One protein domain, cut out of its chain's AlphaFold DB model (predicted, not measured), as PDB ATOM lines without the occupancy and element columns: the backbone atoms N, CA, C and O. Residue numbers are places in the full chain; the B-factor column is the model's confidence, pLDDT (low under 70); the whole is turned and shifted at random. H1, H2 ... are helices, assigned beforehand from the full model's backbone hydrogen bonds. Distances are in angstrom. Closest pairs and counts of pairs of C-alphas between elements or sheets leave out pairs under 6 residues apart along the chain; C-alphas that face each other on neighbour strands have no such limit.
ATOM      1  N   GLU A 389     216.048 113.827 116.596       86.81
ATOM      2  CA  GLU A 389     214.595 113.797 116.441       86.81
ATOM      3  C   GLU A 389     214.114 115.074 115.750       86.81
ATOM      4  O   GLU A 389     213.400 115.000 114.746       86.81
ATOM      5  N   ARG A 390     214.586 116.243 116.200       82.75
ATOM      6  CA  ARG A 390     214.274 117.534 115.573       82.75
ATOM      7  C   ARG A 390     214.753 117.617 114.132       82.75
ATOM      8  O   ARG A 390     214.018 118.104 113.270       82.75
ATOM      9  N   VAL A 391     215.961 117.123 113.852       85.69
ATOM     10  CA  VAL A 391     216.502 117.064 112.485       85.69
ATOM     11  C   VAL A 391     215.577 116.247 111.578       85.69
ATOM     12  O   VAL A 391     215.259 116.687 110.472       85.69
ATOM     13  N   GLN A 392     215.090 115.092 112.045       85.81
ATOM     14  CA  GLN A 392     214.158 114.261 111.273       85.81
ATOM     15  C   GLN A 392     212.765 114.887 111.140       85.81
ATOM     16  O   GLN A 392     212.150 114.775 110.080       85.81
ATOM     17  N   GLN A 393     212.273 115.584 112.168       82.38
ATOM     18  CA  GLN A 393     211.013 116.328 112.099       82.38
ATOM     19  C   GLN A 393     211.076 117.422 111.024       82.38
ATOM     20  O   GLN A 393     210.217 117.459 110.142       82.38
ATOM     21  N   LEU A 394     212.119 118.266 111.033       83.19
ATOM     22  CA  LEU A 394     212.303 119.300 110.009       83.19
ATOM     23  C   LEU A 394     212.407 118.678 108.615       83.19
ATOM     24  O   LEU A 394     211.760 119.153 107.681       83.19
ATOM     25  N   LYS A 395     213.175 117.592 108.482       85.69
ATOM     26  CA  LYS A 395     213.290 116.849 107.227       85.69
ATOM     27  C   LYS A 395     211.917 116.425 106.705       85.69
ATOM     28  O   LYS A 395     211.560 116.788 105.590       85.69
ATOM     29  N   SER A 396     211.122 115.744 107.530       85.75
ATOM     30  CA  SER A 396     209.786 115.271 107.152       85.75
ATOM     31  C   SER A 396     208.864 116.410 106.710       85.75
ATOM     32  O   SER A 396     208.073 116.233 105.784       85.75
ATOM     33  N   VAL A 397     208.946 117.579 107.351       84.56
ATOM     34  CA  VAL A 397     208.136 118.749 106.978       84.56
ATOM     35  C   VAL A 397     208.590 119.330 105.640       84.56
ATOM     36  O   VAL A 397     207.750 119.596 104.779       84.56
ATOM     37  N   LEU A 398     209.898 119.474 105.417       86.06
ATOM     38  CA  LEU A 398     210.440 119.958 104.143       86.06
ATOM     39  C   LEU A 398     210.127 118.995 102.984       86.06
ATOM     40  O   LEU A 398     209.793 119.444 101.884       86.06
ATOM     41  N   GLU A 399     210.180 117.686 103.239       86.62
ATOM     42  CA  GLU A 399     209.846 116.617 102.288       86.62
ATOM     43  C   GLU A 399     208.340 116.518 101.995       86.62
ATOM     44  O   GLU A 399     207.960 116.034 100.931       86.62
ATOM     45  N   SER A 400     207.470 117.025 102.875       88.25
ATOM     46  CA  SER A 400     206.018 117.047 102.630       88.25
ATOM     47  C   SER A 400     205.577 118.092 101.598       88.25
ATOM     48  O   SER A 400     204.479 117.990 101.059       88.25
ATOM     49  N   GLY A 401     206.397 119.120 101.355       87.38
ATOM     50  CA  GLY A 401     206.047 120.249 100.488       87.38
ATOM     51  C   GLY A 401     205.086 121.270 101.115       87.38
ATOM     52  O   GLY A 401     204.841 122.311 100.507       87.38
ATOM     53  N   VAL A 402     204.601 121.050 102.346       89.12
ATOM     54  CA  VAL A 402     203.601 121.917 103.003       89.12
ATOM     55  C   VAL A 402     204.054 123.378 103.126       89.12
ATOM     56  O   VAL A 402     203.251 124.293 102.971       89.12
ATOM     57  N   ILE A 403     205.352 123.627 103.344       87.44
ATOM     58  CA  ILE A 403     205.898 124.992 103.447       87.44
ATOM     59  C   ILE A 403     205.758 125.742 102.113       87.44
ATOM     60  O   ILE A 403     205.438 126.931 102.108       87.44
ATOM     61  N   ILE A 404     205.949 125.053 100.983       88.81
ATOM     62  CA  ILE A 404     205.790 125.631  99.642       88.81
ATOM     63  C   ILE A 404     204.320 125.979  99.398       88.81
ATOM     64  O   ILE A 404     204.023 127.067  98.907       88.81
ATOM     65  N   GLU A 405     203.397 125.093  99.783       91.00
ATOM     66  CA  GLU A 405     201.953 125.322  99.651       91.00
ATOM     67  C   GLU A 405     201.489 126.524 100.484       91.00
ATOM     68  O   GLU A 405     200.803 127.414  99.975       91.00
ATOM     69  N   LEU A 406     201.924 126.603 101.747       90.38
ATOM     70  CA  LEU A 406     201.630 127.727 102.637       90.38
ATOM     71  C   LEU A 406     202.178 129.051 102.089       90.38
ATOM     72  O   LEU A 406     201.490 130.079 102.124       90.38
ATOM     73  N   ALA A 407     203.400 129.035 101.553       89.19
ATOM     74  CA  ALA A 407     204.011 130.207 100.941       89.19
ATOM     75  C   ALA A 407     203.282 130.634  99.658       89.19
ATOM     76  O   ALA A 407     203.071 131.830  99.448       89.19
ATOM     77  N   ALA A 408     202.843 129.684  98.829       90.88
ATOM     78  CA  ALA A 408     202.060 129.962  97.628       90.88
ATOM     79  C   ALA A 408     200.700 130.594  97.967       90.88
ATOM     80  O   ALA A 408     200.364 131.641  97.412       90.88
ATOM     81  N   ALA A 409     199.973 130.033  98.940       91.12
ATOM     82  CA  ALA A 409     198.700 130.581  99.417       91.12
ATOM     83  C   ALA A 409     198.860 131.995 100.005       91.12
ATOM     84  O   ALA A 409     198.023 132.875  99.802       91.12
ATOM     85  N   SER A 410     199.964 132.246 100.712       89.81
ATOM     86  CA  SER A 410     200.270 133.575 101.256       89.81
ATOM     87  C   SER A 410     200.597 134.583 100.156       89.81
ATOM     88  O   SER A 410     200.154 135.729 100.217       89.81
ATOM     89  N   ARG A 411     201.314 134.156  99.110       89.75
ATOM     90  CA  ARG A 411     201.629 134.998  97.951       89.75
ATOM     91  C   ARG A 411     200.370 135.348  97.148       89.75
ATOM     92  O   ARG A 411     200.254 136.474  96.678       89.75
ATOM     93  N   GLU A 412     199.405 134.435  97.037       90.75
ATOM     94  CA  GLU A 412     198.090 134.716  96.437       90.75
ATOM     95  C   GLU A 412     197.331 135.801  97.214       90.75
ATOM     96  O   GLU A 412     196.925 136.805  96.627       90.75
ATOM     97  N   LYS A 413     197.258 135.684  98.548       90.44
ATOM     98  CA  LYS A 413     196.684 136.729  99.418       90.44
ATOM     99  C   LYS A 413     197.412 138.073  99.280       90.44
ATOM    100  O   LYS A 413     196.783 139.133  99.331       90.44
ATOM    101  N   GLU A 414     198.737 138.057  99.111       88.62
ATOM    102  CA  GLU A 414     199.521 139.276  98.872       88.62
ATOM    103  C   GLU A 414     199.155 139.899  97.516       88.62
ATOM    104  O   GLU A 414     198.947 141.113  97.444       88.62
ATOM    105  N   TYR A 415     198.980 139.088  96.466       90.19
ATOM    106  CA  TYR A 415     198.526 139.568  95.160       90.19
ATOM    107  C   TYR A 415     197.136 140.207  95.215       90.19
ATOM    108  O   TYR A 415     196.938 141.285  94.650       90.19
ATOM    109  N   GLU A 416     196.192 139.594  95.933       88.81
ATOM    110  CA  GLU A 416     194.853 140.157  96.158       88.81
ATOM    111  C   GLU A 416     194.923 141.525  96.854       88.81
ATOM    112  O   GLU A 416     194.185 142.454  96.505       88.81
ATOM    113  N   SER A 417     195.871 141.689  97.783       89.56
ATOM    114  CA  SER A 417     196.067 142.942  98.515       89.56
ATOM    115  C   SER A 417     196.522 144.109  97.630       89.56
ATOM    116  O   SER A 417     196.290 145.261  97.990       89.56
ATOM    117  N   TYR A 418     197.103 143.870  96.444       88.56
ATOM    118  CA  TYR A 418     197.533 144.960  95.552       88.56
ATOM    119  C   TYR A 418     196.381 145.827  95.036       88.56
ATOM    120  O   TYR A 418     196.631 146.957  94.610       88.56
ATOM    121  N   SER A 419     195.145 145.327  95.118       89.62
ATOM    122  CA  SER A 419     193.926 146.083  94.819       89.62
ATOM    123  C   SER A 419     193.539 147.102  95.908       89.62
ATOM    124  O   SER A 419     192.709 147.975  95.652       89.62
ATOM    125  N   LEU A 420     194.151 147.032  97.097       89.44
ATOM    126  CA  LEU A 420     193.875 147.907  98.240       89.44
ATOM    127  C   LEU A 420     194.685 149.221  98.200       89.44
ATOM    128  O   LEU A 420     195.763 149.285  97.593       89.44
ATOM    129  N   PRO A 421     194.229 150.274  98.909       90.69
ATOM    130  CA  PRO A 421     195.000 151.497  99.115       90.69
ATOM    131  C   PRO A 421     196.361 151.243  99.795       90.69
ATOM    132  O   PRO A 421     196.474 150.351 100.639       90.69
ATOM    133  N   PRO A 422     197.405 152.056  99.520       87.12
ATOM    134  CA  PRO A 422     198.752 151.845 100.059       87.12
ATOM    135  C   PRO A 422     198.843 151.676 101.582       87.12
ATOM    136  O   PRO A 422     199.612 150.841 102.045       87.12
ATOM    137  N   SER A 423     198.054 152.431 102.350       86.31
ATOM    138  CA  SER A 423     198.015 152.349 103.816       86.31
ATOM    139  C   SER A 423     197.473 151.012 104.330       86.31
ATOM    140  O   SER A 423     197.961 150.498 105.332       86.31
ATOM    141  N   GLU A 424     196.501 150.423 103.632       86.25
ATOM    142  CA  GLU A 424     195.905 149.130 103.988       86.25
ATOM    143  C   GLU A 424     196.794 147.961 103.554       86.25
ATOM    144  O   GLU A 424     196.891 146.966 104.270       86.25
ATOM    145  N   ARG A 425     197.525 148.108 102.439       87.56
ATOM    146  CA  ARG A 425     198.491 147.099 101.967       87.56
ATOM    147  C   ARG A 425     199.571 146.791 102.994       87.56
ATOM    148  O   ARG A 425     199.904 145.629 103.180       87.56
ATOM    149  N   VAL A 426     200.101 147.808 103.678       85.50
ATOM    150  CA  VAL A 426     201.146 147.615 104.700       85.50
ATOM    151  C   VAL A 426     200.627 146.762 105.860       85.50
ATOM    152  O   VAL A 426     201.295 145.817 106.277       85.50
ATOM    153  N   TRP A 427     199.423 147.060 106.357       85.88
ATOM    154  CA  TRP A 427     198.810 146.290 107.440       85.88
ATOM    155  C   TRP A 427     198.453 144.868 106.991       85.88
ATOM    156  O   TRP A 427     198.797 143.906 107.676       85.88
ATOM    157  N   ARG A 428     197.856 144.725 105.800       87.56
ATOM    158  CA  ARG A 428     197.464 143.424 105.250       87.56
ATOM    159  C   ARG A 428     198.667 142.527 104.969       87.56
ATOM    160  O   ARG A 428     198.617 141.341 105.272       87.56
ATOM    161  N   LYS A 429     199.766 143.087 104.456       86.81
ATOM    162  CA  LYS A 429     201.024 142.357 104.261       86.81
ATOM    163  C   LYS A 429     201.549 141.800 105.584       86.81
ATOM    164  O   LYS A 429     201.863 140.618 105.663       86.81
ATOM    165  N   LYS A 430     201.564 142.620 106.640       86.75
ATOM    166  CA  LYS A 430     201.990 142.190 107.980       86.75
ATOM    167  C   LYS A 430     201.099 141.078 108.544       86.75
ATOM    168  O   LYS A 430     201.599 140.158 109.185       86.75
ATOM    169  N   GLU A 431     199.791 141.150 108.311       88.50
ATOM    170  CA  GLU A 431     198.839 140.109 108.711       88.50
ATOM    171  C   GLU A 431     199.103 138.786 107.976       88.50
ATOM    172  O   GLU A 431     199.212 137.749 108.624       88.50
ATOM    173  N   ILE A 432     199.294 138.830 106.651       88.12
ATOM    174  CA  ILE A 432     199.627 137.657 105.824       88.12
ATOM    175  C   ILE A 432     200.953 137.030 106.271       88.12
ATOM    176  O   ILE A 432     201.024 135.817 106.451       88.12
ATOM    177  N   GLU A 433     201.991 137.838 106.501       84.44
ATOM    178  CA  GLU A 433     203.279 137.356 107.016       84.44
ATOM    179  C   GLU A 433     203.125 136.707 108.397       84.44
ATOM    180  O   GLU A 433     203.717 135.662 108.661       84.44
ATOM    181  N   THR A 434     202.306 137.291 109.274       84.88
ATOM    182  CA  THR A 434     202.031 136.738 110.609       84.88
ATOM    183  C   THR A 434     201.296 135.399 110.516       84.88
ATOM    184  O   THR A 434     201.645 134.457 111.227       84.88
ATOM    185  N   GLU A 435     200.307 135.291 109.629       87.25
ATOM    186  CA  GLU A 435     199.553 134.058 109.391       87.25
ATOM    187  C   GLU A 435     200.447 132.957 108.804       87.25
ATOM    188  O   GLU A 435     200.443 131.834 109.303       87.25
ATOM    189  N   LEU A 436     201.271 133.285 107.802       86.19
ATOM    190  CA  LEU A 436     202.240 132.359 107.214       86.19
ATOM    191  C   LEU A 436     203.198 131.811 108.273       86.19
ATOM    192  O   LEU A 436     203.374 130.597 108.371       86.19
ATOM    193  N   ARG A 437     203.777 132.692 109.100       80.06
ATOM    194  CA  ARG A 437     204.660 132.291 110.203       80.06
ATOM    195  C   ARG A 437     203.949 131.327 111.144       80.06
ATOM    196  O   ARG A 437     204.480 130.257 111.414       80.06
ATOM    197  N   LYS A 438     202.737 131.670 111.589       81.88
ATOM    198  CA  LYS A 438     201.940 130.825 112.487       81.88
ATOM    199  C   LYS A 438     201.668 129.443 111.882       81.88
ATOM    200  O   LYS A 438     201.874 128.435 112.550       81.88
ATOM    201  N   ASN A 439     201.264 129.381 110.617       84.25
ATOM    202  CA  ASN A 439     200.969 128.112 109.951       84.25
ATOM    203  C   ASN A 439     202.224 127.237 109.800       84.25
ATOM    204  O   ASN A 439     202.147 126.021 109.955       84.25
ATOM    205  N   ILE A 440     203.392 127.840 109.545       79.31
ATOM    206  CA  ILE A 440     204.662 127.101 109.516       79.31
ATOM    207  C   ILE A 440     205.044 126.608 110.926       79.31
ATOM    208  O   ILE A 440     205.527 125.485 111.043       79.31
ATOM    209  N   GLN A 441     204.788 127.375 111.998       76.31
ATOM    210  CA  GLN A 441     204.988 126.899 113.386       76.31
ATOM    211  C   GLN A 441     204.166 125.648 113.670       76.31
ATOM    212  O   GLN A 441     204.696 124.656 114.170       76.31
ATOM    213  N   GLU A 442     202.878 125.701 113.326       78.75
ATOM    214  CA  GLU A 442     201.954 124.585 113.503       78.75
ATOM    215  C   GLU A 442     202.414 123.363 112.690       78.75
ATOM    216  O   GLU A 442     202.448 122.256 113.228       78.75
ATOM    217  N   ALA A 443     202.856 123.560 111.442       76.31
ATOM    218  CA  ALA A 443     203.369 122.488 110.586       76.31
ATOM    219  C   ALA A 443     204.669 121.853 111.113       76.31
ATOM    220  O   ALA A 443     204.865 120.650 110.960       76.31
ATOM    221  N   LEU A 444     205.546 122.640 111.742       72.12
ATOM    222  CA  LEU A 444     206.788 122.147 112.342       72.12
ATOM    223  C   LEU A 444     206.576 121.505 113.726       72.12
ATOM    224  O   LEU A 444     207.510 120.914 114.263       72.12
ATOM    225  N   GLY A 445     205.384 121.624 114.325       68.31
ATOM    226  CA  GLY A 445     205.107 121.116 115.673       68.31
ATOM    227  C   GLY A 445     205.945 121.789 116.768       68.31
ATOM    228  O   GLY A 445     206.130 121.220 117.843       68.31
ATOM    229  N   ILE A 446     206.480 122.987 116.506       62.66
ATOM    230  CA  ILE A 446     207.352 123.713 117.437       62.66
ATOM    231  C   ILE A 446     206.492 124.707 118.218       62.66
ATOM    232  O   ILE A 446     206.064 125.728 117.686       62.66
ATOM    233  N   SER A 447     206.231 124.400 119.488       53.56
ATOM    234  CA  SER A 447     205.489 125.265 120.416       53.56
ATOM    235  C   SER A 447     206.382 126.212 121.228       53.56
ATOM    236  O   SER A 447     205.866 127.062 121.953       53.56
ATOM    237  N   ASP A 448     207.705 126.054 121.131       55.28
ATOM    238  CA  ASP A 448     208.671 126.724 121.999       55.28
ATOM    239  C   ASP A 448     209.020 128.145 121.523       55.28
ATOM    240  O   ASP A 448     208.973 128.458 120.331       55.28
ATOM    241  N   LYS A 449     209.408 129.007 122.467       52.84
ATOM    242  CA  LYS A 449     209.811 130.412 122.264       52.84
ATOM    243  C   LYS A 449     210.904 130.547 121.191       52.84
ATOM    244  O   LYS A 449     210.873 131.490 120.402       52.84
ATOM    245  N   THR A 450     211.762 129.534 121.105       51.16
ATOM    246  CA  THR A 450     212.828 129.283 120.125       51.16
ATOM    247  C   THR A 450     212.346 129.351 118.662       51.16
ATOM    248  O   THR A 450     213.097 129.752 117.780       51.16
ATOM    249  N   ALA A 451     211.065 129.064 118.380       50.25
ATOM    250  CA  ALA A 451     210.458 129.153 117.042       50.25
ATOM    251  C   ALA A 451     210.327 130.587 116.480       50.25
ATOM    252  O   ALA A 451     210.075 130.753 115.282       50.25
ATOM    253  N   LYS A 452     210.408 131.631 117.320       50.28
ATOM    254  CA  LYS A 452     210.181 133.020 116.880       50.28
ATOM    255  C   LYS A 452     211.248 133.522 115.908       50.28
ATOM    256  O   LYS A 452     210.888 134.221 114.959       50.28
ATOM    257  N   ASP A 453     212.501 133.121 116.101       48.31
ATOM    258  CA  ASP A 453     213.630 133.636 115.316       48.31
ATOM    259  C   ASP A 453     213.845 132.840 114.024       48.31
ATOM    260  O   ASP A 453     214.121 133.413 112.971       48.31
ATOM    261  N   VAL A 454     213.545 131.537 114.057       49.19
ATOM    262  CA  VAL A 454     213.449 130.626 112.895       49.19
ATOM    263  C   VAL A 454     212.621 131.196 111.754       49.19
ATOM    264  O   VAL A 454     212.921 131.015 110.577       49.19
ATOM    265  N   LEU A 455     211.522 131.839 112.129       51.53
ATOM    266  CA  LEU A 455     210.479 132.302 111.227       51.53
ATOM    267  C   LEU A 455     210.546 133.800 111.006       51.53
ATOM    268  O   LEU A 455     209.666 134.367 110.353       51.53
ATOM    269  N   TYR A 456     211.576 134.451 111.548       52.44
ATOM    270  CA  TYR A 456     211.796 135.852 111.272       52.44
ATOM    271  C   TYR A 456     212.092 136.088 109.790       52.44
ATOM    272  O   TYR A 456     211.655 137.106 109.250       52.44
ATOM    273  N   ASP A 457     212.685 135.096 109.118       62.62
ATOM    274  CA  ASP A 457     212.807 135.041 107.668       62.62
ATOM    275  C   ASP A 457     212.263 133.710 107.116       62.62
ATOM    276  O   ASP A 457     212.927 132.673 107.106       62.62
ATOM    277  N   VAL A 458     211.007 133.732 106.662       69.62
ATOM    278  CA  VAL A 458     210.336 132.572 106.049       69.62
ATOM    279  C   VAL A 458     210.954 132.220 104.687       69.62
ATOM    280  O   VAL A 458     210.860 131.078 104.236       69.62
ATOM    281  N   VAL A 459     211.611 133.174 104.019       72.94
ATOM    282  CA  VAL A 459     212.106 133.005 102.647       72.94
ATOM    283  C   VAL A 459     213.193 131.919 102.548       72.94
ATOM    284  O   VAL A 459     213.036 131.031 101.706       72.94
ATOM    285  N   PRO A 460     214.239 131.890 103.400       77.19
ATOM    286  CA  PRO A 460     215.204 130.796 103.455       77.19
ATOM    287  C   PRO A 460     214.572 129.413 103.628       77.19
ATOM    288  O   PRO A 460     215.005 128.470 102.970       77.19
ATOM    289  N   LEU A 461     213.532 129.284 104.459       79.00
ATOM    290  CA  LEU A 461     212.849 128.004 104.678       79.00
ATOM    291  C   LEU A 461     212.057 127.549 103.450       79.00
ATOM    292  O   LEU A 461     212.072 126.364 103.122       79.00
ATOM    293  N   VAL A 462     211.407 128.474 102.738       83.12
ATOM    294  CA  VAL A 462     210.728 128.169 101.468       83.12
ATOM    295  C   VAL A 462     211.740 127.713 100.421       83.12
ATOM    296  O   VAL A 462     211.548 126.668  99.805       83.12
ATOM    297  N   VAL A 463     212.851 128.442 100.265       84.50
ATOM    298  CA  VAL A 463     213.928 128.080  99.326       84.50
ATOM    299  C   VAL A 463     214.529 126.717  99.672       84.50
ATOM    300  O   VAL A 463     214.775 125.907  98.776       84.50
ATOM    301  N   LEU A 464     214.746 126.437 100.958       85.00
ATOM    302  CA  LEU A 464     215.227 125.138 101.417       85.00
ATOM    303  C   LEU A 464     214.217 124.027 101.100       85.00
ATOM    304  O   LEU A 464     214.608 122.990 100.570       85.00
ATOM    305  N   SER A 465     212.923 124.251 101.346       86.62
ATOM    306  CA  SER A 465     211.872 123.282 101.012       86.62
ATOM    307  C   SER A 465     211.820 123.001  99.507       86.62
ATOM    308  O   SER A 465     211.777 121.840  99.108       86.62
ATOM    309  N   GLU A 466     211.928 124.026  98.654       86.25
ATOM    310  CA  GLU A 466     212.012 123.854  97.197       86.25
ATOM    311  C   GLU A 466     213.229 123.016  96.773       86.25
ATOM    312  O   GLU A 466     213.123 122.181  95.873       86.25
ATOM    313  N   ARG A 467     214.392 123.226  97.406       83.75
ATOM    314  CA  ARG A 467     215.609 122.438  97.146       83.75
ATOM    315  C   ARG A 467     215.438 120.979  97.563       83.75
ATOM    316  O   ARG A 467     215.781 120.100  96.778       83.75
ATOM    317  N   VAL A 468     214.853 120.724  98.736       86.06
ATOM    318  CA  VAL A 468     214.533 119.367  99.214       86.06
ATOM    319  C   VAL A 468     213.605 118.653  98.228       86.06
ATOM    320  O   VAL A 468     213.907 117.542  97.801       86.06
ATOM    321  N   GLN A 469     212.524 119.305  97.785       85.50
ATOM    322  CA  GLN A 469     211.596 118.728  96.804       85.50
ATOM    323  C   GLN A 469     212.274 118.406  95.464       85.50
ATOM    324  O   GLN A 469     212.018 117.359  94.872       85.50
ATOM    325  N   LYS A 470     213.175 119.274  94.983       83.94
ATOM    326  CA  LYS A 470     213.955 119.021  93.757       83.94
ATOM    327  C   LYS A 470     214.916 117.839  93.910       83.94
ATOM    328  O   LYS A 470     215.000 117.015  92.997       83.94
ATOM    329  N   ALA A 471     215.590 117.732  95.056       81.62
ATOM    330  CA  ALA A 471     216.489 116.620  95.364       81.62
ATOM    331  C   ALA A 471     215.738 115.277  95.444       81.62
ATOM    332  O   ALA A 471     216.234 114.266  94.950       81.62
ATOM    333  N   LEU A 472     214.510 115.268  95.982       81.62
ATOM    334  CA  LEU A 472     213.630 114.092  95.956       81.62
ATOM    335  C   LEU A 472     213.193 113.704  94.533       81.62
ATOM    336  O   LEU A 472     212.966 112.527  94.261       81.62
ATOM    337  N   ALA A 473     213.042 114.684  93.636       76.12
ATOM    338  CA  ALA A 473     212.431 114.478  92.329       76.12
ATOM    339  C   ALA A 473     213.381 113.927  91.253       76.12
ATOM    340  O   ALA A 473     212.921 113.114  90.450       76.12
ATOM    341  N   ALA A 474     214.653 114.352  91.171       64.12
ATOM    342  CA  ALA A 474     215.533 113.868  90.089       64.12
ATOM    343  C   ALA A 474     217.042 114.197  90.158       64.12
ATOM    344  O   ALA A 474     217.771 113.694  89.301       64.12
ATOM    345  N   GLU A 475     217.552 115.007  91.092       61.94
ATOM    346  CA  GLU A 475     218.979 115.385  91.099       61.94
ATOM    347  C   GLU A 475     219.670 114.924  92.392       61.94
ATOM    348  O   GLU A 475     219.296 115.395  93.468       61.94
ATOM    349  N   PRO A 476     220.664 114.011  92.334       58.53
ATOM    350  CA  PRO A 476     221.475 113.712  93.506       58.53
ATOM    351  C   PRO A 476     222.209 114.987  93.911       58.53
ATOM    352  O   PRO A 476     222.941 115.545  93.099       58.53
ATOM    353  N   ASP A 477     222.004 115.431  95.149       64.12
ATOM    354  CA  ASP A 477     222.752 116.517  95.780       64.12
ATOM    355  C   ASP A 477     224.217 116.071  95.947       64.12
ATOM    356  O   ASP A 477     224.526 115.333  96.887       64.12
ATOM    357  N   PRO A 478     225.133 116.443  95.032       56.38
ATOM    358  CA  PRO A 478     226.454 115.821  94.954       56.38
ATOM    359  C   PRO A 478     227.331 116.168  96.161       56.38
ATOM    360  O   PRO A 478     228.342 115.508  96.387       56.38
ATOM    361  N   ASN A 479     226.943 117.201  96.917       62.78
ATOM    362  CA  ASN A 479     227.735 117.800  97.984       62.78
ATOM    363  C   ASN A 479     227.064 117.702  99.363       62.78
ATOM    364  O   ASN A 479     227.610 118.241 100.319       62.78
ATOM    365  N   ASN A 480     225.914 117.026  99.486       68.75
ATOM    366  CA  ASN A 480     225.140 116.964 100.735       68.75
ATOM    367  C   ASN A 480     224.713 118.357 101.262       68.75
ATOM    368  O   ASN A 480     224.508 118.549 102.465       68.75
ATOM    369  N   GLN A 481     224.577 119.328 100.354       77.94
ATOM    370  CA  GLN A 481     224.266 120.725 100.644       77.94
ATOM    371  C   GLN A 481     222.901 120.889 101.322       77.94
ATOM    372  O   GLN A 481     222.734 121.763 102.162       77.94
ATOM    373  N   VAL A 482     221.919 120.042 101.002       81.31
ATOM    374  CA  VAL A 482     220.571 120.081 101.587       81.31
ATOM    375  C   VAL A 482     220.604 119.745 103.077       81.31
ATOM    376  O   VAL A 482     219.928 120.402 103.870       81.31
ATOM    377  N   VAL A 483     221.399 118.748 103.474       82.06
ATOM    378  CA  VAL A 483     221.555 118.376 104.888       82.06
ATOM    379  C   VAL A 483     222.288 119.479 105.647       82.06
ATOM    380  O   VAL A 483     221.883 119.831 106.753       82.06
ATOM    381  N   GLU A 484     223.327 120.064 105.049       82.88
ATOM    382  CA  GLU A 484     224.040 121.196 105.642       82.88
ATOM    383  C   GLU A 484     223.133 122.428 105.787       82.88
ATOM    384  O   GLU A 484     223.086 123.032 106.856       82.88
ATOM    385  N   ASP A 485     222.351 122.764 104.759       82.50
ATOM    386  CA  ASP A 485     221.398 123.876 104.779       82.50
ATOM    387  C   ASP A 485     220.308 123.660 105.847       82.50
ATOM    388  O   ASP A 485     219.939 124.603 106.548       82.50
ATOM    389  N   MET A 486     219.822 122.424 106.023       83.50
ATOM    390  CA  MET A 486     218.896 122.061 107.105       83.50
ATOM    391  C   MET A 486     219.519 122.231 108.490       83.50
ATOM    392  O   MET A 486     218.895 122.820 109.373       83.50
ATOM    393  N   ASN A 487     220.739 121.729 108.690       85.31
ATOM    394  CA  ASN A 487     221.444 121.858 109.964       85.31
ATOM    395  C   ASN A 487     221.712 123.333 110.280       85.31
ATOM    396  O   ASN A 487     221.408 123.794 111.374       85.31
ATOM    397  N   ASN A 488     222.191 124.103 109.301       80.50
ATOM    398  CA  ASN A 488     222.414 125.541 109.422       80.50
ATOM    399  C   ASN A 488     221.125 126.303 109.717       80.50
ATOM    400  O   ASN A 488     221.152 127.263 110.489       80.50
ATOM    401  N   ALA A 489     220.000 125.882 109.130       79.50
ATOM    402  CA  ALA A 489     218.703 126.407 109.511       79.50
ATOM    403  C   ALA A 489     218.490 126.146 111.007       79.50
ATOM    404  O   ALA A 489     218.422 127.111 111.754       79.50
ATOM    405  N   LEU A 490     218.515 124.893 111.475       80.75
ATOM    406  CA  LEU A 490     218.310 124.546 112.892       80.75
ATOM    407  C   LEU A 490     219.295 125.233 113.859       80.75
ATOM    408  O   LEU A 490     218.912 125.570 114.978       80.75
ATOM    409  N   ILE A 491     220.541 125.485 113.452       81.06
ATOM    410  CA  ILE A 491     221.526 126.235 114.252       81.06
ATOM    411  C   ILE A 491     221.093 127.697 114.388       81.06
ATOM    412  O   ILE A 491     221.067 128.243 115.491       81.06
ATOM    413  N   LYS A 492     220.680 128.336 113.285       76.19
ATOM    414  CA  LYS A 492     220.097 129.690 113.312       76.19
ATOM    415  C   LYS A 492     218.825 129.758 114.154       76.19
ATOM    416  O   LYS A 492     218.523 130.808 114.702       76.19
ATOM    417  N   MET A 493     218.119 128.636 114.270       74.31
ATOM    418  CA  MET A 493     216.950 128.495 115.130       74.31
ATOM    419  C   MET A 493     217.287 128.300 116.608       74.31
ATOM    420  O   MET A 493     216.394 128.442 117.425       74.31
ATOM    421  N   GLY A 494     218.513 127.898 116.957       77.62
ATOM    422  CA  GLY A 494     218.841 127.452 118.319       77.62
ATOM    423  C   GLY A 494     218.220 126.100 118.686       77.62
ATOM    424  O   GLY A 494     218.116 125.774 119.864       77.62
TER     425      GLY A 494
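Overview. This is residues 389 to 494 of the 599 residues of an uncharacterized protein of Candidatus Uhrbacteria bacterium CG10_big_fil_rev_8_21_14_0_10_50_16 (UniProt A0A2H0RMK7). A long hairpin of two helices, H2 and H3, reaches out like an arm from a small head of three helices, H1, H5 and H6, whose centres make a triangle. The arm makes most of the length, with its turn at residues 418 to 421 at the far end, while the short H4 lies in the stretch that leads from H3 back to the head. The printed part has 106 residues with six named helices, H1 to H6 in order along the chain, and no named strand; its class is all helix. The whole is only just compact, close to loose, with a radius of gyration of the C-alphas of 15.1 A, and its flat outline spans 47 by 33 by 18 A.

Along the chain. The longest helix, H3, has residues 422 to 444 and measures 33.1 A from C-alpha 422 at (198.752, 151.845, 100.059) to C-alpha 444. H2, residues 402 to 417, and H5, residues 458 to 473, each measure 22.8 A. H1, residues 389 to 400, begins with C-alpha 389 at (214.595, 113.797, 116.441) and measures 16.6 A. H6, residues 481 to 492, measures 16.1 A and ends with C-alpha 492 at (220.097, 129.690, 113.312). H4, residues 451 to 454, measures 5.3 A.

Arrangement. H3 and H2 touch as a helical hairpin, at a shallow tilt of 12 degrees, opposite ways; their closest C-alphas, those of Ser 417 and Arg 425, are 5.9 A apart. With residues 443 to 444 alone H3 touches H1, where the C-alphas of Val 397 and Leu 444 come closest, at 6.5 A. With residues 403 to 407 alone H2 touches H5, at a steep tilt of 50 degrees; the closest C-alphas, those of Ile 404 and Val 462, are 5.8 A apart. H1 touches H5 with residues 398 to 399 alone, about perpendicular at 74 degrees, the closest C-alphas being those of Leu 398 and Ser 465, 4.8 A apart. H5 and H6 form a second helical hairpin, at a shallow tilt of 26 degrees, with the C-alphas of Val 468 and Val 482 closest at 6.5 A. H6 also touches H1, closest at the C-alphas of Val 391 and Asn 487, 7.3 A, and H4, closest at those of Val 454 and Lys 492, 6.7 A. H2 and H6 are apart, and so are H3 and H6. Every O i to N i+4 pair is within hydrogen-bond range in H1, H2, H5 and H6, and 18 of 19 are in H3; H4 is too short for such a pair.

Size, cuts and confidence. The C-alphas farthest apart, those of Pro 421 and Pro 478, are 47.7 A apart. The printed part has no cut, and no link is long. The mean pLDDT of the printed part is 79.3; residues 445 to 458 and 474 to 480 are under 70.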